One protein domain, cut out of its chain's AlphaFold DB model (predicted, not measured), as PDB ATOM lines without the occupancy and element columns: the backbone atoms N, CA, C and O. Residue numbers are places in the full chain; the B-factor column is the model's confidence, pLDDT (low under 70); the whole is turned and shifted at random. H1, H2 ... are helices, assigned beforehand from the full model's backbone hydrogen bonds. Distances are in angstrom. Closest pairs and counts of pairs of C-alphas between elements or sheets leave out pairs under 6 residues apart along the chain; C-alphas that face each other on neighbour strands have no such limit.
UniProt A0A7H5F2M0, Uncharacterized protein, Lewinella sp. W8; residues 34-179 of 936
ATOM      1  N   SER A  34     114.311 149.501 129.457       89.56
ATOM      2  CA  SER A  34     113.750 149.659 130.802       89.56
ATOM      3  C   SER A  34     114.571 148.964 131.900       89.56
ATOM      4  O   SER A  34     114.330 149.186 133.089       89.56
ATOM      5  N   VAL A  35     115.569 148.135 131.559       88.44
ATOM      6  CA  VAL A  35     116.574 147.636 132.523       88.44
ATOM      7  C   VAL A  35     117.302 148.776 133.248       88.44
ATOM      8  O   VAL A  35     117.748 148.594 134.386       88.44
ATOM      9  N   PHE A  36     117.420 149.949 132.621       88.19
ATOM     10  CA  PHE A  36     118.047 151.131 133.211       88.19
ATOM     11  C   PHE A  36     117.108 151.921 134.135       88.19
ATOM     12  O   PHE A  36     117.593 152.640 135.009       88.19
ATOM     13  N   ASP A  37     115.791 151.707 134.054       89.75
ATOM     14  CA  ASP A  37     114.824 152.279 135.006       89.75
ATOM     15  C   ASP A  37     114.918 151.620 136.394       89.75
ATOM     16  O   ASP A  37     114.486 152.181 137.410       89.75
ATOM     17  N   ILE A  38     115.519 150.428 136.464       89.88
ATOM     18  CA  ILE A  38     115.739 149.689 137.705       89.88
ATOM     19  C   ILE A  38     116.930 150.302 138.452       89.88
ATOM     20  O   ILE A  38     118.104 150.024 138.172       89.88
ATOM     21  N   LYS A  39     116.608 151.131 139.449       84.31
ATOM     22  CA  LYS A  39     117.591 151.793 140.313       84.31
ATOM     23  C   LYS A  39     118.260 150.793 141.252       84.31
ATOM     24  O   LYS A  39     117.624 150.265 142.157       84.31
ATOM     25  N   LEU A  40     119.557 150.581 141.042       84.81
ATOM     26  CA  LEU A  40     120.408 149.776 141.916       84.81
ATOM     27  C   LEU A  40     121.787 150.437 142.055       84.81
ATOM     28  O   LEU A  40     122.763 150.052 141.411       84.81
ATOM     29  N   THR A  41     121.848 151.485 142.871       73.00
ATOM     30  CA  THR A  41     123.009 152.385 143.007       73.00
ATOM     31  C   THR A  41     123.916 152.031 144.180       73.00
ATOM     32  O   THR A  41     125.063 152.480 144.246       73.00
ATOM     33  N   ALA A  42     123.433 151.200 145.104       79.12
ATOM     34  CA  ALA A  42     124.205 150.824 146.273       79.12
ATOM     35  C   ALA A  42     125.514 150.080 145.888       79.12
ATOM     36  O   ALA A  42     125.506 149.176 145.037       79.12
ATOM     37  N   PRO A  43     126.663 150.422 146.511       78.88
ATOM     38  CA  PRO A  43     127.951 149.781 146.228       78.88
ATOM     39  C   PRO A  43     127.961 148.315 146.681       78.88
ATOM     40  O   PRO A  43     127.093 147.894 147.441       78.88
ATOM     41  N   LEU A  44     128.941 147.515 146.247       80.69
ATOM     42  CA  LEU A  44     129.080 146.145 146.759       80.69
ATOM     43  C   LEU A  44     129.323 146.157 148.273       80.69
ATOM     44  O   LEU A  44     130.164 146.905 148.774       80.69
ATOM     45  N   GLN A  45     128.581 145.322 148.996       73.50
ATOM     46  CA  GLN A  45     128.742 145.167 150.435       73.50
ATOM     47  C   GLN A  45     130.005 144.355 150.743       73.50
ATOM     48  O   GLN A  45     130.267 143.334 150.102       73.50
ATOM     49  N   ALA A  46     130.788 144.816 151.722       63.75
ATOM     50  CA  ALA A  46     131.961 144.092 152.193       63.75
ATOM     51  C   ALA A  46     131.537 142.799 152.921       63.75
ATOM     52  O   ALA A  46     130.558 142.832 153.679       63.75
ATOM     53  N   PRO A  47     132.265 141.678 152.746       59.38
ATOM     54  CA  PRO A  47     131.984 140.435 153.463       59.38
ATOM     55  C   PRO A  47     131.932 140.672 154.981       59.38
ATOM     56  O   PRO A  47     132.897 141.163 155.566       59.38
ATOM     57  N   GLY A  48     130.798 140.354 155.616       59.28
ATOM     58  CA  GLY A  48     130.589 140.522 157.064       59.28
ATOM     59  C   GLY A  48     130.031 141.881 157.521       59.28
ATOM     60  O   GLY A  48     129.868 142.083 158.722       59.28
ATOM     61  N   GLY A  49     129.716 142.810 156.610       64.75
ATOM     62  CA  GLY A  49     128.999 144.046 156.955       64.75
ATOM     63  C   GLY A  49     127.507 143.806 157.221       64.75
ATOM     64  O   GLY A  49     126.912 142.919 156.617       64.75
ATOM     65  N   THR A  50     126.875 144.608 158.081       72.50
ATOM     66  CA  THR A  50     125.413 144.617 158.258       72.50
ATOM     67  C   THR A  50     124.755 145.500 157.194       72.50
ATOM     68  O   THR A  50     125.074 146.684 157.078       72.50
ATOM     69  N   ALA A  51     123.836 144.935 156.404       80.44
ATOM     70  CA  ALA A  51     123.087 145.698 155.406       80.44
ATOM     71  C   ALA A  51     122.153 146.696 156.109       80.44
ATOM     72  O   ALA A  51     121.492 146.350 157.089       80.44
ATOM     73  N   SER A  52     122.098 147.942 155.631       86.25
ATOM     74  CA  SER A  52     121.131 148.917 156.139       86.25
ATOM     75  C   SER A  52     119.727 148.588 155.630       86.25
ATOM     76  O   SER A  52     119.571 148.061 154.530       86.25
ATOM     77  N   GLN A  53     118.692 148.954 156.391       85.56
ATOM     78  CA  GLN A  53     117.305 148.748 155.956       85.56
ATOM     79  C   GLN A  53     117.020 149.435 154.609       85.56
ATOM     80  O   GLN A  53     116.428 148.827 153.731       85.56
ATOM     81  N   ALA A  54     117.541 150.650 154.407       87.94
ATOM     82  CA  ALA A  54     117.388 151.382 153.150       87.94
ATOM     83  C   ALA A  54     117.987 150.639 151.939       87.94
ATOM     84  O   ALA A  54     117.403 150.662 150.862       87.94
ATOM     85  N   ARG A  55     119.125 149.949 152.118       90.06
ATOM     86  CA  ARG A  55     119.713 149.096 151.076       90.06
ATOM     87  C   ARG A  55     118.806 147.903 150.785       90.06
ATOM     88  O   ARG A  55     118.555 147.602 149.626       90.06
ATOM     89  N   THR A  56     118.320 147.234 151.828       90.62
ATOM     90  CA  THR A  56     117.396 146.104 151.681       90.62
ATOM     91  C   THR A  56     116.143 146.516 150.912       90.62
ATOM     92  O   THR A  56     115.755 145.817 149.981       90.62
ATOM     93  N   ASP A  57     115.553 147.665 151.239       90.56
ATOM     94  CA  ASP A  57     114.356 148.172 150.566       90.56
ATOM     95  C   ASP A  57     114.634 148.513 149.085       90.56
ATOM     96  O   ASP A  57     113.818 148.186 148.221       90.56
ATOM     97  N   GLU A  58     115.803 149.091 148.769       92.00
ATOM     98  CA  GLU A  58     116.251 149.336 147.386       92.00
ATOM     99  C   GLU A  58     116.378 148.024 146.596       92.00
ATOM    100  O   GLU A  58     115.830 147.908 145.500       92.00
ATOM    101  N   PHE A  59     117.035 147.006 147.162       93.44
ATOM    102  CA  PHE A  59     117.195 145.701 146.510       93.44
ATOM    103  C   PHE A  59     115.867 144.955 146.348       93.44
ATOM    104  O   PHE A  59     115.662 144.317 145.317       93.44
ATOM    105  N   ILE A  60     114.944 145.055 147.309       93.88
ATOM    106  CA  ILE A  60     113.591 144.488 147.192       93.88
ATOM    107  C   ILE A  60     112.834 145.146 146.035       93.88
ATOM    108  O   ILE A  60     112.273 144.444 145.191       93.88
ATOM    109  N   ALA A  61     112.832 146.479 145.968       93.94
ATOM    110  CA  ALA A  61     112.152 147.211 144.904       93.94
ATOM    111  C   ALA A  61     112.752 146.888 143.526       93.94
ATOM    112  O   ALA A  61     112.015 146.587 142.584       93.94
ATOM    113  N   ALA A  62     114.084 146.875 143.427       94.12
ATOM    114  CA  ALA A  62     114.794 146.540 142.200       94.12
ATOM    115  C   ALA A  62     114.539 145.091 141.758       94.12
ATOM    116  O   ALA A  62     114.331 144.841 140.573       94.12
ATOM    117  N   TYR A  63     114.496 144.144 142.698       95.31
ATOM    118  CA  TYR A  63     114.212 142.740 142.409       95.31
ATOM    119  C   TYR A  63     112.807 142.535 141.843       95.31
ATOM    120  O   TYR A  63     112.630 141.823 140.855       95.31
ATOM    121  N   LEU A  64     111.801 143.172 142.446       94.44
ATOM    122  CA  LEU A  64     110.417 143.074 141.981       94.44
ATOM    123  C   LEU A  64     110.255 143.659 140.572       94.44
ATOM    124  O   LEU A  64     109.630 143.022 139.723       94.44
ATOM    125  N   ALA A  65     110.869 144.816 140.306       93.88
ATOM    126  CA  ALA A  65     110.885 145.419 138.974       93.88
ATOM    127  C   ALA A  65     111.602 144.518 137.951       93.88
ATOM    128  O   ALA A  65     111.089 144.278 136.858       93.88
ATOM    129  N   PHE A  66     112.745 143.941 138.331       94.62
ATOM    130  CA  PHE A  66     113.493 143.020 137.480       94.62
ATOM    131  C   PHE A  66     112.718 141.735 137.171       94.62
ATOM    132  O   PHE A  66     112.726 141.279 136.032       94.62
ATOM    133  N   LYS A  67     112.000 141.155 138.142       93.94
ATOM    134  CA  LYS A  67     111.174 139.957 137.908       93.94
ATOM    135  C   LYS A  67     110.040 140.231 136.925       93.94
ATOM    136  O   LYS A  67     109.776 139.386 136.073       93.94
ATOM    137  N   GLN A  68     109.398 141.395 137.009       91.88
ATOM    138  CA  GLN A  68     108.376 141.789 136.040       91.88
ATOM    139  C   GLN A  68     108.963 141.891 134.627       91.88
ATOM    140  O   GLN A  68     108.397 141.327 133.691       91.88
ATOM    141  N   LEU A  69     110.128 142.527 134.494       91.62
ATOM    142  CA  LEU A  69     110.829 142.665 133.221       91.62
ATOM    143  C   LEU A  69     111.276 141.313 132.644       91.62
ATOM    144  O   LEU A  69     111.029 141.012 131.478       91.62
ATOM    145  N   LYS A  70     111.873 140.459 133.478       91.19
ATOM    146  CA  LYS A  70     112.301 139.103 133.112       91.19
ATOM    147  C   LYS A  70     111.132 138.251 132.625       91.19
ATOM    148  O   LYS A  70     111.270 137.535 131.638       91.19
ATOM    149  N   ASN A  71     109.972 138.336 133.273       89.00
ATOM    150  CA  ASN A  71     108.774 137.613 132.842       89.00
ATOM    151  C   ASN A  71     108.254 138.106 131.481       89.00
ATOM    152  O   ASN A  71     107.769 137.300 130.695       89.00
ATOM    153  N   GLN A  72     108.371 139.404 131.188       87.44
ATOM    154  CA  GLN A  72     107.980 139.965 129.891       87.44
ATOM    155  C   GLN A  72     108.938 139.533 128.772       87.44
ATOM    156  O   GLN A  72     108.483 139.060 127.736       87.44
ATOM    157  N   GLN A  73     110.254 139.624 128.995       86.94
ATOM    158  CA  GLN A  73     111.258 139.255 127.987       86.94
ATOM    159  C   GLN A  73     111.325 137.739 127.749       86.94
ATOM    160  O   GLN A  73     111.448 137.290 126.613       86.94
ATOM    161  N   SER A  74     111.170 136.925 128.797       85.06
ATOM    162  CA  SER A  74     111.195 135.461 128.661       85.06
ATOM    163  C   SER A  74     109.974 134.863 127.946       85.06
ATOM    164  O   SER A  74     109.992 133.672 127.630       85.06
ATOM    165  N   ALA A  75     108.937 135.653 127.644       83.81
ATOM    166  CA  ALA A  75     107.832 135.214 126.792       83.81
ATOM    167  C   ALA A  75     108.280 134.975 125.335       83.81
ATOM    168  O   ALA A  75     107.731 134.105 124.655       83.81
ATOM    169  N   ASP A  76     109.317 135.680 124.873       86.00
ATOM    170  CA  ASP A  76     109.901 135.506 123.544       86.00
ATOM    171  C   ASP A  76     110.797 134.249 123.499       86.00
ATOM    172  O   ASP A  76     111.736 134.069 124.282       86.00
ATOM    173  N   ALA A  77     110.484 133.326 122.585       83.69
ATOM    174  CA  ALA A  77     111.240 132.086 122.401       83.69
ATOM    175  C   ALA A  77     112.641 132.318 121.805       83.69
ATOM    176  O   ALA A  77     113.584 131.626 122.190       83.69
ATOM    177  N   GLY A  78     112.790 133.296 120.909       85.50
ATOM    178  CA  GLY A  78     114.076 133.687 120.334       85.50
ATOM    179  C   GLY A  78     114.982 134.335 121.375       85.50
ATOM    180  O   GLY A  78     116.164 133.999 121.456       85.50
ATOM    181  N   TRP A  79     114.417 135.179 122.240       91.31
ATOM    182  CA  TRP A  79     115.145 135.741 123.378       91.31
ATOM    183  C   TRP A  79     115.641 134.652 124.334       91.31
ATOM    184  O   TRP A  79     116.818 134.631 124.695       91.31
ATOM    185  N   ARG A  80     114.770 133.701 124.710       90.12
ATOM    186  CA  ARG A  80     115.133 132.583 125.601       90.12
ATOM    187  C   ARG A  80     116.268 131.736 125.043       90.12
ATOM    188  O   ARG A  80     117.139 131.328 125.813       90.12
ATOM    189  N   GLU A  81     116.273 131.489 123.736       85.12
ATOM    190  CA  GLU A  81     117.357 130.741 123.105       85.12
ATOM    191  C   GLU A  81     118.671 131.518 123.175       85.12
ATOM    192  O   GLU A  81     119.641 130.994 123.721       85.12
ATOM    193  N   LYS A  82     118.684 132.793 122.764       88.00
ATOM    194  CA  LYS A  82     119.882 133.650 122.843       88.00
ATOM    195  C   LYS A  82     120.396 133.826 124.278       88.00
ATOM    196  O   LYS A  82     121.607 133.866 124.512       88.00
ATOM    197  N   TYR A  83     119.496 133.919 125.257       88.75
ATOM    198  CA  TYR A  83     119.826 133.978 126.685       88.75
ATOM    199  C   TYR A  83     120.519 132.685 127.152       88.75
ATOM    200  O   TYR A  83     121.536 132.724 127.859       88.75
ATOM    201  N   ARG A  84     120.013 131.525 126.714       83.69
ATOM    202  CA  ARG A  84     120.579 130.207 127.028       83.69
ATOM    203  C   ARG A  84     121.931 129.979 126.350       83.69
ATOM    204  O   ARG A  84     122.827 129.440 126.997       83.69
ATOM    205  N   THR A  85     122.103 130.421 125.104       83.00
ATOM    206  CA  THR A  85     123.319 130.229 124.286       83.00
ATOM    207  C   THR A  85     124.383 131.319 124.473       83.00
ATOM    208  O   THR A  85     125.457 131.228 123.886       83.00
ATOM    209  N   PHE A  86     124.154 132.309 125.350       87.38
ATOM    210  CA  PHE A  86     125.084 133.420 125.637       87.38
ATOM    211  C   PHE A  86     125.282 134.353 124.422       87.38
ATOM    212  O   PHE A  86     126.344 134.962 124.231       87.38
ATOM    213  N   GLU A  87     124.250 134.477 123.593       86.75
ATOM    214  CA  GLU A  87     124.277 135.218 122.329       86.75
ATOM    215  C   GLU A  87     123.646 136.610 122.408       86.75
ATOM    216  O   GLU A  87     123.814 137.380 121.464       86.75
ATOM    217  N   LEU A  88     122.998 136.960 123.530       89.44
ATOM    218  CA  LEU A  88     122.477 138.313 123.755       89.44
ATOM    219  C   LEU A  88     123.598 139.366 123.666       89.44
ATOM    220  O   LEU A  88     124.658 139.203 124.286       89.44
ATOM    221  N   GLY A  89     123.354 140.435 122.904       89.62
ATOM    222  CA  GLY A  89     124.271 141.562 122.699       89.62
ATOM    223  C   GLY A  89     123.797 142.886 123.307       89.62
ATOM    224  O   GLY A  89     122.664 143.010 123.757       89.62
ATOM    225  N   GLY A  90     124.690 143.879 123.341       90.31
ATOM    226  CA  GLY A  90     124.348 145.255 123.719       90.31
ATOM    227  C   GLY A  90     124.478 145.611 125.204       90.31
ATOM    228  O   GLY A  90     124.602 144.762 126.093       90.31
ATOM    229  N   SER A  91     124.454 146.916 125.485       88.31
ATOM    230  CA  SER A  91     124.548 147.482 126.837       88.31
ATOM    231  C   SER A  91     123.332 147.156 127.696       88.31
ATOM    232  O   SER A  91     123.484 146.967 128.904       88.31
ATOM    233  N   ASN A  92     122.153 147.029 127.084       91.31
ATOM    234  CA  ASN A  92     120.920 146.679 127.790       91.31
ATOM    235  C   ASN A  92     121.011 145.259 128.360       91.31
ATOM    236  O   ASN A  92     120.772 145.039 129.548       91.31
ATOM    237  N   CYS A  93     121.441 144.294 127.543       91.75
ATOM    238  CA  CYS A  93     121.630 142.921 128.004       91.75
ATOM    239  C   CYS A  93     122.773 142.792 128.992       91.75
ATOM    240  O   CYS A  93     122.693 141.987 129.921       91.75
ATOM    241  N   GLN A  94     123.805 143.627 128.855       90.75
ATOM    242  CA  GLN A  94     124.811 143.691 129.895       90.75
ATOM    243  C   GLN A  94     124.183 144.118 131.223       90.75
ATOM    244  O   GLN A  94     124.284 143.378 132.197       90.75
ATOM    245  N   ARG A  95     123.456 145.239 131.265       90.00
ATOM    246  CA  ARG A  95     122.770 145.704 132.478       90.00
ATOM    247  C   ARG A  95     121.819 144.655 133.056       90.00
ATOM    248  O   ARG A  95     121.788 144.468 134.272       90.00
ATOM    249  N   TYR A  96     121.091 143.942 132.202       93.00
ATOM    250  CA  TYR A  96     120.233 142.830 132.603       93.00
ATOM    251  C   TYR A  96     121.013 141.778 133.413       93.00
ATOM    252  O   TYR A  96     120.637 141.460 134.545       93.00
ATOM    253  N   TYR A  97     122.140 141.289 132.883       93.06
ATOM    254  CA  TYR A  97     122.957 140.286 133.571       93.06
ATOM    255  C   TYR A  97     123.565 140.804 134.880       93.06
ATOM    256  O   TYR A  97     123.671 140.042 135.843       93.06
ATOM    257  N   GLN A  98     123.931 142.090 134.938       90.69
ATOM    258  CA  GLN A  98     124.445 142.726 136.158       90.69
ATOM    259  C   GLN A  98     123.396 142.778 137.272       90.69
ATOM    260  O   GLN A  98     123.719 142.593 138.444       90.69
ATOM    261  N   LEU A  99     122.135 143.056 136.934       92.44
ATOM    262  CA  LEU A  99     121.048 143.072 137.912       92.44
ATOM    263  C   LEU A  99     120.824 141.665 138.478       92.44
ATOM    264  O   LEU A  99     120.837 141.483 139.695       92.44
ATOM    265  N   GLU A 100     120.704 140.665 137.604       93.75
ATOM    266  CA  GLU A 100     120.483 139.272 138.001       93.75
ATOM    267  C   GLU A 100     121.610 138.720 138.882       93.75
ATOM    268  O   GLU A 100     121.352 138.126 139.934       93.75
ATOM    269  N   SER A 101     122.866 138.971 138.505       93.56
ATOM    270  CA  SER A 101     124.026 138.563 139.299       93.56
ATOM    271  C   SER A 101     124.079 139.280 140.651       93.56
ATOM    272  O   SER A 101     124.421 138.672 141.671       93.56
ATOM    273  N   ARG A 102     123.691 140.558 140.707       91.75
ATOM    274  CA  ARG A 102     123.688 141.335 141.950       91.75
ATOM    275  C   ARG A 102     122.618 140.920 142.936       91.75
ATOM    276  O   ARG A 102     122.885 141.000 144.133       91.75
ATOM    277  N   PHE A 103     121.455 140.460 142.489       94.69
ATOM    278  CA  PHE A 103     120.460 139.910 143.412       94.69
ATOM    279  C   PHE A 103     120.967 138.631 144.073       94.69
ATOM    280  O   PHE A 103     120.848 138.490 145.290       94.69
ATOM    281  N   ALA A 104     121.611 137.742 143.314       93.44
ATOM    282  CA  ALA A 104     122.243 136.562 143.895       93.44
ATOM    283  C   ALA A 104     123.393 136.930 144.839       93.44
ATOM    284  O   ALA A 104     123.519 136.337 145.904       93.44
ATOM    285  N   TYR A 105     124.194 137.946 144.503       92.19
ATOM    286  CA  TYR A 105     125.230 138.441 145.410       92.19
ATOM    287  C   TYR A 105     124.621 138.971 146.714       92.19
ATOM    288  O   TYR A 105     125.052 138.596 147.800       92.19
ATOM    289  N   GLU A 106     123.591 139.815 146.634       92.19
ATOM    290  CA  GLU A 106     122.942 140.397 147.813       92.19
ATOM    291  C   GLU A 106     122.282 139.333 148.696       92.19
ATOM    292  O   GLU A 106     122.353 139.416 149.921       92.19
ATOM    293  N   TYR A 107     121.700 138.297 148.092       92.94
ATOM    294  CA  TYR A 107     121.110 137.157 148.796       92.94
ATOM    295  C   TYR A 107     122.107 136.428 149.717       92.94
ATOM    296  O   TYR A 107     121.710 135.871 150.745       92.94
ATOM    297  N   GLU A 108     123.405 136.471 149.412       89.69
ATOM    298  CA  GLU A 108     124.441 135.873 150.263       89.69
ATOM    299  C   GLU A 108     124.849 136.749 151.447       89.69
ATOM    300  O   GLU A 108     125.232 136.231 152.498       89.69
ATOM    301  N   PHE A 109     124.761 138.073 151.310       87.00
ATOM    302  CA  PHE A 109     125.362 139.012 152.268       87.00
ATOM    303  C   PHE A 109     124.354 139.886 153.020       87.00
ATOM    304  O   PHE A 109     124.729 140.561 153.981       87.00
ATOM    305  N   ASN A 110     123.077 139.846 152.646       90.50
ATOM    306  CA  ASN A 110     122.005 140.586 153.299       90.50
ATOM    307  C   ASN A 110     120.931 139.621 153.832       90.50
ATOM    308  O   ASN A 110     120.056 139.196 153.077       90.50
ATOM    309  N   PRO A 111     120.940 139.292 155.139       89.75
ATOM    310  CA  PRO A 111     119.988 138.348 155.730       89.75
ATOM    311  C   PRO A 111     118.513 138.742 155.560       89.75
ATOM    312  O   PRO A 111     117.648 137.872 155.446       89.75
ATOM    313  N   ALA A 112     118.213 140.044 155.531       89.44
ATOM    314  CA  ALA A 112     116.848 140.533 155.353       89.44
ATOM    315  C   ALA A 112     116.379 140.344 153.903       89.44
ATOM    316  O   ALA A 112     115.280 139.840 153.676       89.44
ATOM    317  N   PHE A 113     117.240 140.651 152.929       92.94
ATOM    318  CA  PHE A 113     116.971 140.356 151.520       92.94
ATOM    319  C   PHE A 113     116.901 138.841 151.259       92.94
ATOM    320  O   PHE A 113     115.995 138.378 150.574       92.94
ATOM    321  N   LYS A 114     117.777 138.050 151.891       92.62
ATOM    322  CA  LYS A 114     117.741 136.580 151.858       92.62
ATOM    323  C   LYS A 114     116.391 136.036 152.319       92.62
ATOM    324  O   LYS A 114     115.786 135.232 151.624       92.62
ATOM    325  N   THR A 115     115.892 136.528 153.453       92.69
ATOM    326  CA  THR A 115     114.578 136.138 153.992       92.69
ATOM    327  C   THR A 115     113.448 136.492 153.027       92.69
ATOM    328  O   THR A 115     112.519 135.709 152.851       92.69
ATOM    329  N   PHE A 116     113.528 137.658 152.385       94.88
ATOM    330  CA  PHE A 116     112.555 138.078 151.381       94.88
ATOM    331  C   PHE A 116     112.553 137.160 150.144       94.88
ATOM    332  O   PHE A 116     111.479 136.777 149.676       94.88
ATOM    333  N   ILE A 117     113.728 136.775 149.637       94.69
ATOM    334  CA  ILE A 117     113.855 135.847 148.503       94.69
ATOM    335  C   ILE A 117     113.394 134.436 148.887       94.69
ATOM    336  O   ILE A 117     112.617 133.844 148.146       94.69
ATOM    337  N   ASP A 118     113.767 133.933 150.066       91.50
ATOM    338  CA  ASP A 118     113.374 132.606 150.574       91.50
ATOM    339  C   ASP A 118     111.849 132.409 150.665       91.50
ATOM    340  O   ASP A 118     111.368 131.278 150.634       91.50
ATOM    341  N   GLN A 119     111.083 133.495 150.807       91.44
ATOM    342  CA  GLN A 119     109.617 133.468 150.832       91.44
ATOM    343  C   GLN A 119     108.980 133.438 149.435       91.44
ATOM    344  O   GLN A 119     107.781 133.187 149.325       91.44
ATOM    345  N   ARG A 120     109.738 133.749 148.377       90.75
ATOM    346  CA  ARG A 120     109.218 133.981 147.017       90.75
ATOM    347  C   ARG A 120     109.823 133.070 145.957       90.75
ATOM    348  O   ARG A 120     109.146 132.783 144.976       90.75
ATOM    349  N   GLU A 121     111.057 132.620 146.143       88.44
ATOM    350  CA  GLU A 121     111.720 131.666 145.258       88.44
ATOM    351  C   GLU A 121     111.729 130.281 145.931       88.44
ATOM    352  O   GLU A 121     112.410 130.097 146.943       88.44
ATOM    353  N   PRO A 122     110.966 129.302 145.408       78.62
ATOM    354  CA  PRO A 122     110.868 127.973 146.012       78.62
ATOM    355  C   PRO A 122     112.160 127.158 145.853       78.62
ATOM    356  O   PRO A 122     112.439 126.294 146.683       78.62
ATOM    357  N   ASP A 123     112.959 127.455 144.821       86.56
ATOM    358  CA  ASP A 123     114.236 126.800 144.540       86.56
ATOM    359  C   ASP A 123     115.412 127.772 144.721       86.56
ATOM    360  O   ASP A 123     115.749 128.592 143.861       86.56
ATOM    361  N   ARG A 124     116.048 127.661 145.889       86.25
ATOM    362  CA  ARG A 124     117.176 128.504 146.300       86.25
ATOM    363  C   ARG A 124     118.439 128.202 145.502       86.25
ATOM    364  O   ARG A 124     119.188 129.124 145.182       86.25
ATOM    365  N   GLU A 125     118.673 126.930 145.184       85.06
ATOM    366  CA  GLU A 125     119.861 126.521 144.436       85.06
ATOM    367  C   GLU A 125     119.772 127.004 142.989       85.06
ATOM    368  O   GLU A 125     120.764 127.502 142.449       85.06
ATOM    369  N   ALA A 126     118.585 126.938 142.378       86.44
ATOM    370  CA  ALA A 126     118.347 127.498 141.053       86.44
ATOM    371  C   ALA A 126     118.540 129.018 141.031       86.44
ATOM    372  O   ALA A 126     119.175 129.533 140.111       86.44
ATOM    373  N   PHE A 127     118.069 129.742 142.054       90.38
ATOM    374  CA  PHE A 127     118.269 131.190 142.165       90.38
ATOM    375  C   PHE A 127     119.759 131.569 142.231       90.38
ATOM    376  O   PHE A 127     120.230 132.416 141.465       90.38
ATOM    377  N   GLN A 128     120.526 130.905 143.100       89.00
ATOM    378  CA  GLN A 128     121.968 131.138 143.236       89.00
ATOM    379  C   GLN A 128     122.729 130.764 141.953       89.00
ATOM    380  O   GLN A 128     123.620 131.502 141.521       89.00
ATOM    381  N   ARG A 129     122.366 129.645 141.313       89.00
ATOM    382  CA  ARG A 129     122.977 129.183 140.058       89.00
ATOM    383  C   ARG A 129     122.689 130.135 138.901       89.00
ATOM    384  O   ARG A 129     123.623 130.522 138.205       89.00
ATOM    385  N   ALA A 130     121.444 130.583 138.749       90.00
ATOM    386  CA  ALA A 130     121.051 131.548 137.724       90.00
ATOM    387  C   ALA A 130     121.811 132.875 137.869       90.00
ATOM    388  O   ALA A 130     122.286 133.428 136.876       90.00
ATOM    389  N   GLY A 131     122.004 133.356 139.100       92.62
ATOM    390  CA  GLY A 131     122.817 134.543 139.360       92.62
ATOM    391  C   GLY A 131     124.298 134.355 139.032       92.62
ATOM    392  O   GLY A 131     124.921 135.243 138.444       92.62
ATOM    393  N   PHE A 132     124.872 133.189 139.344       93.06
ATOM    394  CA  PHE A 132     126.252 132.873 138.971       93.06
ATOM    395  C   PHE A 132     126.430 132.765 137.453       93.06
ATOM    396  O   PHE A 132     127.336 133.389 136.896       93.06
ATOM    397  N   GLU A 133     125.552 132.055 136.752       91.50
ATOM    398  CA  GLU A 133     125.594 131.991 135.291       91.50
ATOM    399  C   GLU A 133     125.426 133.371 134.657       91.50
ATOM    400  O   GLU A 133     126.137 133.696 133.708       91.50
ATOM    401  N   SER A 134     124.552 134.211 135.209       92.62
ATOM    402  CA  SER A 134     124.371 135.590 134.751       92.62
ATOM    403  C   SER A 134     125.627 136.426 134.967       92.62
ATOM    404  O   SER A 134     126.027 137.155 134.068       92.62
ATOM    405  N   SER A 135     126.349 136.242 136.077       92.88
ATOM    406  CA  SER A 135     127.659 136.885 136.268       92.88
ATOM    407  C   SER A 135     128.702 136.416 135.239       92.88
ATOM    408  O   SER A 135     129.523 137.207 134.771       92.88
ATOM    409  N   ARG A 136     128.640 135.149 134.804       91.19
ATOM    410  CA  ARG A 136     129.486 134.606 133.726       91.19
ATOM    411  C   ARG A 136     129.104 135.191 132.363       91.19
ATOM    412  O   ARG A 136     129.987 135.575 131.597       91.19
ATOM    413  N   ARG A 137     127.800 135.277 132.068       91.88
ATOM    414  CA  ARG A 137     127.248 135.920 130.862       91.88
ATOM    415  C   ARG A 137     127.671 137.388 130.800       91.88
ATOM    416  O   ARG A 137     128.214 137.799 129.777       91.88
ATOM    417  N   ALA A 138     127.556 138.115 131.912       90.62
ATOM    418  CA  ALA A 138     127.992 139.502 132.038       90.62
ATOM    419  C   ALA A 138     129.482 139.668 131.714       90.62
ATOM    420  O   ALA A 138     129.851 140.479 130.872       90.62
ATOM    421  N   MET A 139     130.357 138.857 132.318       90.00
ATOM    422  CA  MET A 139     131.806 138.925 132.077       90.00
ATOM    423  C   MET A 139     132.189 138.609 130.622       90.00
ATOM    424  O   MET A 139     133.064 139.266 130.043       90.00
ATOM    425  N   ASN A 140     131.532 137.619 130.012       88.88
ATOM    426  CA  ASN A 140     131.755 137.252 128.615       88.88
ATOM    427  C   ASN A 140     131.275 138.349 127.657       88.88
ATOM    428  O   ASN A 140     132.007 138.715 126.732       88.88
ATOM    429  N   LEU A 141     130.077 138.892 127.884       90.19
ATOM    430  CA  LEU A 141     129.523 139.979 127.084       90.19
ATOM    431  C   LEU A 141     130.366 141.247 127.232       90.19
ATOM    432  O   LEU A 141     130.768 141.812 126.220       90.19
ATOM    433  N   LEU A 142     130.754 141.617 128.454       88.62
ATOM    434  CA  LEU A 142     131.643 142.748 128.718       88.62
ATOM    435  C   LEU A 142     132.963 142.623 127.944       88.62
ATOM    436  O   LEU A 142     133.393 143.568 127.292       88.62
ATOM    437  N   THR A 143     133.577 141.436 127.944       88.06
ATOM    438  CA  THR A 143     134.823 141.177 127.201       88.06
ATOM    439  C   THR A 143     134.632 141.325 125.689       88.06
ATOM    440  O   THR A 143     135.517 141.822 124.989       88.06
ATOM    441  N   ARG A 144     133.486 140.885 125.156       89.25
ATOM    442  CA  ARG A 144     133.159 141.007 123.728       89.25
ATOM    443  C   ARG A 144     132.833 142.453 123.352       89.25
ATOM    444  O   ARG A 144     133.279 142.910 122.301       89.25
ATOM    445  N   MET A 145     132.108 143.178 124.195       87.12
ATOM    446  CA  MET A 145     131.767 144.583 123.988       87.12
ATOM    447  C   MET A 145     132.989 145.497 124.130       87.12
ATOM    448  O   MET A 145     133.134 146.420 123.340       87.12
ATOM    449  N   ASP A 146     133.918 145.226 125.048       86.31
ATOM    450  CA  ASP A 146     135.132 146.039 125.220       86.31
ATOM    451  C   ASP A 146     136.025 145.982 123.971       86.31
ATOM    452  O   ASP A 146     136.619 146.979 123.560       86.31
ATOM    453  N   ARG A 147     136.039 144.828 123.295       86.06
ATOM    454  CA  ARG A 147     136.772 144.627 122.036       86.06
ATOM    455  C   ARG A 147     136.102 145.277 120.826       86.06
ATOM    456  O   ARG A 147     136.812 145.768 119.954       86.06
ATOM    457  N   ASN A 148     134.771 145.247 120.750       85.75
ATOM    458  CA  ASN A 148     134.035 145.614 119.534       85.75
ATOM    459  C   ASN A 148     133.356 146.996 119.610       85.75
ATOM    460  O   ASN A 148     133.226 147.673 118.595       85.75
ATOM    461  N   CYS A 149     132.962 147.447 120.803       87.12
ATOM    462  CA  CYS A 149     132.265 148.713 121.059       87.12
ATOM    463  C   CYS A 149     132.533 149.271 122.475       87.12
ATOM    464  O   CYS A 149     131.609 149.479 123.268       87.12
ATOM    465  N   PRO A 150     133.787 149.642 122.798       82.38
ATOM    466  CA  PRO A 150     134.146 150.187 124.114       82.38
ATOM    467  C   PRO A 150     133.439 151.515 124.451       82.38
ATOM    468  O   PRO A 150     133.400 151.935 125.608       82.38
ATOM    469  N   GLY A 151     132.886 152.208 123.448       82.19
ATOM    470  CA  GLY A 151     132.086 153.419 123.640       82.19
ATOM    471  C   GLY A 151     130.756 153.168 124.355       82.19
ATOM    472  O   GLY A 151     130.366 154.000 125.172       82.19
ATOM    473  N   GLU A 152     130.107 152.029 124.103       82.00
ATOM    474  CA  GLU A 152     128.807 151.684 124.696       82.00
ATOM    475  C   GLU A 152     128.949 151.279 126.167       82.00
ATOM    476  O   GLU A 152     128.171 151.728 127.004       82.00
ATOM    477  N   ILE A 153     130.025 150.570 126.531       79.75
ATOM    478  CA  ILE A 153     130.346 150.282 127.944       79.75
ATOM    479  C   ILE A 153     130.510 151.584 128.736       79.75
ATOM    480  O   ILE A 153     129.951 151.744 129.817       79.75
ATOM    481  N   ARG A 154     131.227 152.567 128.175       79.75
ATOM    482  CA  ARG A 154     131.434 153.871 128.830       79.75
ATOM    483  C   ARG A 154     130.163 154.707 128.942       79.75
ATOM    484  O   ARG A 154     130.164 155.654 129.728       79.75
ATOM    485  N   LYS A 155     129.144 154.454 128.118       78.81
ATOM    486  CA  LYS A 155     127.827 155.090 128.250       78.81
ATOM    487  C   LYS A 155     127.026 154.401 129.350       78.81
ATOM    488  O   LYS A 155     126.605 155.092 130.269       78.81
ATOM    489  N   ALA A 156     126.964 153.070 129.333       73.62
ATOM    490  CA  ALA A 156     126.305 152.280 130.371       73.62
ATOM    491  C   ALA A 156     126.873 152.565 131.777       73.62
ATOM    492  O   ALA A 156     126.122 152.728 132.731       73.62
ATOM    493  N   ASP A 157     128.195 152.740 131.908       79.06
ATOM    494  CA  ASP A 157     128.852 153.087 133.184       79.06
ATOM    495  C   ASP A 157     128.597 154.534 133.665       79.06
ATOM    496  O   ASP A 157     128.973 154.890 134.791       79.06
ATOM    497  N   LYS A 158     128.024 155.397 132.813       75.19
ATOM    498  CA  LYS A 158     127.606 156.767 133.165       75.19
ATOM    499  C   LYS A 158     126.137 156.850 133.575       75.19
ATOM    500  O   LYS A 158     125.763 157.863 134.161       75.19
ATOM    501  N   GLU A 159     125.338 155.841 133.254       72.12
ATOM    502  CA  GLU A 159     123.930 155.744 133.634       72.12
ATOM    503  C   GLU A 159     123.787 155.209 135.068       72.12
ATOM    504  O   GLU A 159     124.702 154.593 135.623       72.12
ATOM    505  N   ASP A 160     122.652 155.485 135.715       63.00
ATOM    506  CA  ASP A 160     122.453 155.184 137.135       63.00
ATOM    507  C   ASP A 160     122.405 153.654 137.394       63.00
ATOM    508  O   ASP A 160     121.383 152.984 137.235       63.00
ATOM    509  N   GLY A 161     123.523 153.065 137.842       66.00
ATOM    510  CA  GLY A 161     123.558 151.777 138.557       66.00
ATOM    511  C   GLY A 161     124.912 151.046 138.570       66.00
ATOM    512  O   GLY A 161     125.944 151.714 138.673       66.00
ATOM    513  N   PRO A 162     124.944 149.692 138.586       70.88
ATOM    514  CA  PRO A 162     126.167 148.930 138.832       70.88
ATOM    515  C   PRO A 162     127.235 149.162 137.766       70.88
ATOM    516  O   PRO A 162     126.986 148.996 136.576       70.88
ATOM    517  N   LYS A 163     128.450 149.498 138.208       80.50
ATOM    518  CA  LYS A 163     129.573 149.718 137.291       80.50
ATOM    519  C   LYS A 163     130.153 148.399 136.799       80.50
ATOM    520  O   LYS A 163     130.315 147.474 137.595       80.50
ATOM    521  N   SER A 164     130.574 148.357 135.540       79.19
ATOM    522  CA  SER A 164     131.241 147.213 134.900       79.19
ATOM    523  C   SER A 164     132.420 146.639 135.705       79.19
ATOM    524  O   SER A 164     132.615 145.426 135.771       79.19
ATOM    525  N   GLU A 165     133.178 147.497 136.391       80.75
ATOM    526  CA  GLU A 165     134.311 147.125 137.253       80.75
ATOM    527  C   GLU A 165     133.917 146.209 138.430       80.75
ATOM    528  O   GLU A 165     134.763 145.515 139.002       80.75
ATOM    529  N   GLN A 166     132.636 146.195 138.805       82.50
ATOM    530  CA  GLN A 166     132.105 145.430 139.933       82.50
ATOM    531  C   GLN A 166     131.703 143.997 139.553       82.50
ATOM    532  O   GLN A 166     131.499 143.179 140.452       82.50
ATOM    533  N   GLU A 167     131.672 143.651 138.263       86.19
ATOM    534  CA  GLU A 167     131.261 142.320 137.794       86.19
ATOM    535  C   GLU A 167     132.255 141.224 138.163       86.19
ATOM    536  O   GLU A 167     131.866 140.135 138.583       86.19
ATOM    537  N   LYS A 168     133.557 141.514 138.082       89.06
ATOM    538  CA  LYS A 168     134.595 140.530 138.413       89.06
ATOM    539  C   LYS A 168     134.542 140.111 139.894       89.06
ATOM    540  O   LYS A 168     134.526 138.908 140.148       89.06
ATOM    541  N   PRO A 169     134.464 141.039 140.872       89.00
ATOM    542  CA  PRO A 169     134.223 140.677 142.270       89.00
ATOM    543  C   PRO A 169     132.944 139.859 142.496       89.00
ATOM    544  O   PRO A 169     132.977 138.900 143.266       89.00
ATOM    545  N   VAL A 170     131.838 140.203 141.823       90.06
ATOM    546  CA  VAL A 170     130.560 139.474 141.934       90.06
ATOM    547  C   VAL A 170     130.704 138.043 141.414       90.06
ATOM    548  O   VAL A 170     130.386 137.101 142.137       90.06
ATOM    549  N   TYR A 171     131.264 137.872 140.215       92.25
ATOM    550  CA  TYR A 171     131.524 136.570 139.598       92.25
ATOM    551  C   TYR A 171     132.406 135.678 140.477       92.25
ATOM    552  O   TYR A 171     132.047 134.534 140.765       92.25
ATOM    553  N   THR A 172     133.537 136.203 140.959       89.81
ATOM    554  CA  THR A 172     134.441 135.446 141.834       89.81
ATOM    555  C   THR A 172     133.743 135.045 143.128       89.81
ATOM    556  O   THR A 172     133.862 133.901 143.559       89.81
ATOM    557  N   LYS A 173     132.973 135.943 143.750       89.00
ATOM    558  CA  LYS A 173     132.329 135.631 145.028       89.00
ATOM    559  C   LYS A 173     131.201 134.613 144.885       89.00
ATOM    560  O   LYS A 173     131.142 133.679 145.679       89.00
ATOM    561  N   LEU A 174     130.352 134.742 143.869       91.00
ATOM    562  CA  LEU A 174     129.291 133.767 143.601       91.00
ATOM    563  C   LEU A 174     129.861 132.387 143.259       91.00
ATOM    564  O   LEU A 174     129.376 131.374 143.762       91.00
ATOM    565  N   GLY A 175     130.945 132.340 142.482       89.50
ATOM    566  CA  GLY A 175     131.623 131.081 142.194       89.50
ATOM    567  C   GLY A 175     132.270 130.448 143.428       89.50
ATOM    568  O   GLY A 175     132.263 129.226 143.539       89.50
ATOM    569  N   GLN A 176     132.753 131.236 144.396       89.81
ATOM    570  CA  GLN A 176     133.191 130.709 145.697       89.81
ATOM    571  C   GLN A 176     132.031 130.094 146.485       89.81
ATOM    572  O   GLN A 176     132.167 128.990 147.007       89.81
ATOM    573  N   VAL A 177     130.880 130.772 146.539       88.00
ATOM    574  CA  VAL A 177     129.692 130.278 147.260       88.00
ATOM    575  C   VAL A 177     129.207 128.940 146.696       88.00
ATOM    576  O   VAL A 177     128.888 128.032 147.457       88.00
ATOM    577  N   LEU A 178     129.219 128.779 145.372       88.12
ATOM    578  CA  LEU A 178     128.813 127.537 144.701       88.12
ATOM    579  C   LEU A 178     129.942 126.482 144.608       88.12
ATOM    580  O   LEU A 178     129.757 125.373 144.083       88.12
ATOM    581  N   GLY A 179     131.132 126.803 145.123       87.44
ATOM    582  CA  GLY A 179     132.302 125.927 145.123       87.44
ATOM    583  C   GLY A 179     132.920 125.698 143.741       87.44
ATOM    584  O   GLY A 179     133.561 124.670 143.532       87.44
TER     585      GLY A 179
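Overview. This is residues 34 to 179 of the 936 residues of an uncharacterized protein of Lewinella sp. W8 (UniProt A0A7H5F2M0). The longest helix, H5, packs with H3 and H7 in an up-and-down bundle of three; H3 runs through the middle of the domain, and H1 crosses it on the side away from H5 and H7. Short H4 and H6 pack at the two ends of H3, and small H2 sits at the rim. The printed part has 146 residues with seven named helices, H1 to H7 in order, and no named strand: all helix. It is compact, with a radius of gyration of the C-alphas of 14.5 A, and spans 39 by 32 by 31 A.

Arrangement. H5, residues 124 to 148, touches the hub H3, residues 90 to 109, opposite ways; their closest C-alphas, Ser 101 and Gly 131, are 4.2 A apart. H7, residues 164 to 177, touches H5 opposite ways, closest at the C-alphas of Ser 135 and Tyr 171, 5.1 A. H1, residues 53 to 73, touches H3 at a steep tilt of 45 degrees, closest at C-alphas 63 and 103, 6.9 A. H4, residues 111 to 118, touches H3 only at the corner, closest at C-alphas 107 and 114, 4.6 A. H6, residues 150 to 156, touches H3, closest at C-alphas 91 and 156, 6.2 A. H2, residues 77 to 85, touches no helix but is near H5. Every O i to N i+4 pair is within hydrogen-bond range in H1, H2, H4, H5 and H6, against 14 of 16 in H3 and 8 of 10 in H7.

Along the chain. H5 is 36.0 A long, H1 30.1 A, H3 29.2 A and H7 21.0 A. H1 begins at C-alpha 53 (117.305, 148.748, 155.956); H7 ends at C-alpha 177 (129.692, 130.278, 147.260).

Size, cuts and confidence. The C-alphas farthest apart, of Gln 119 and Asn 148, are 41.5 A apart. The printed part has no cut, and no link is long. Residues 46 to 49 and 160 to 161 have pLDDT under 70.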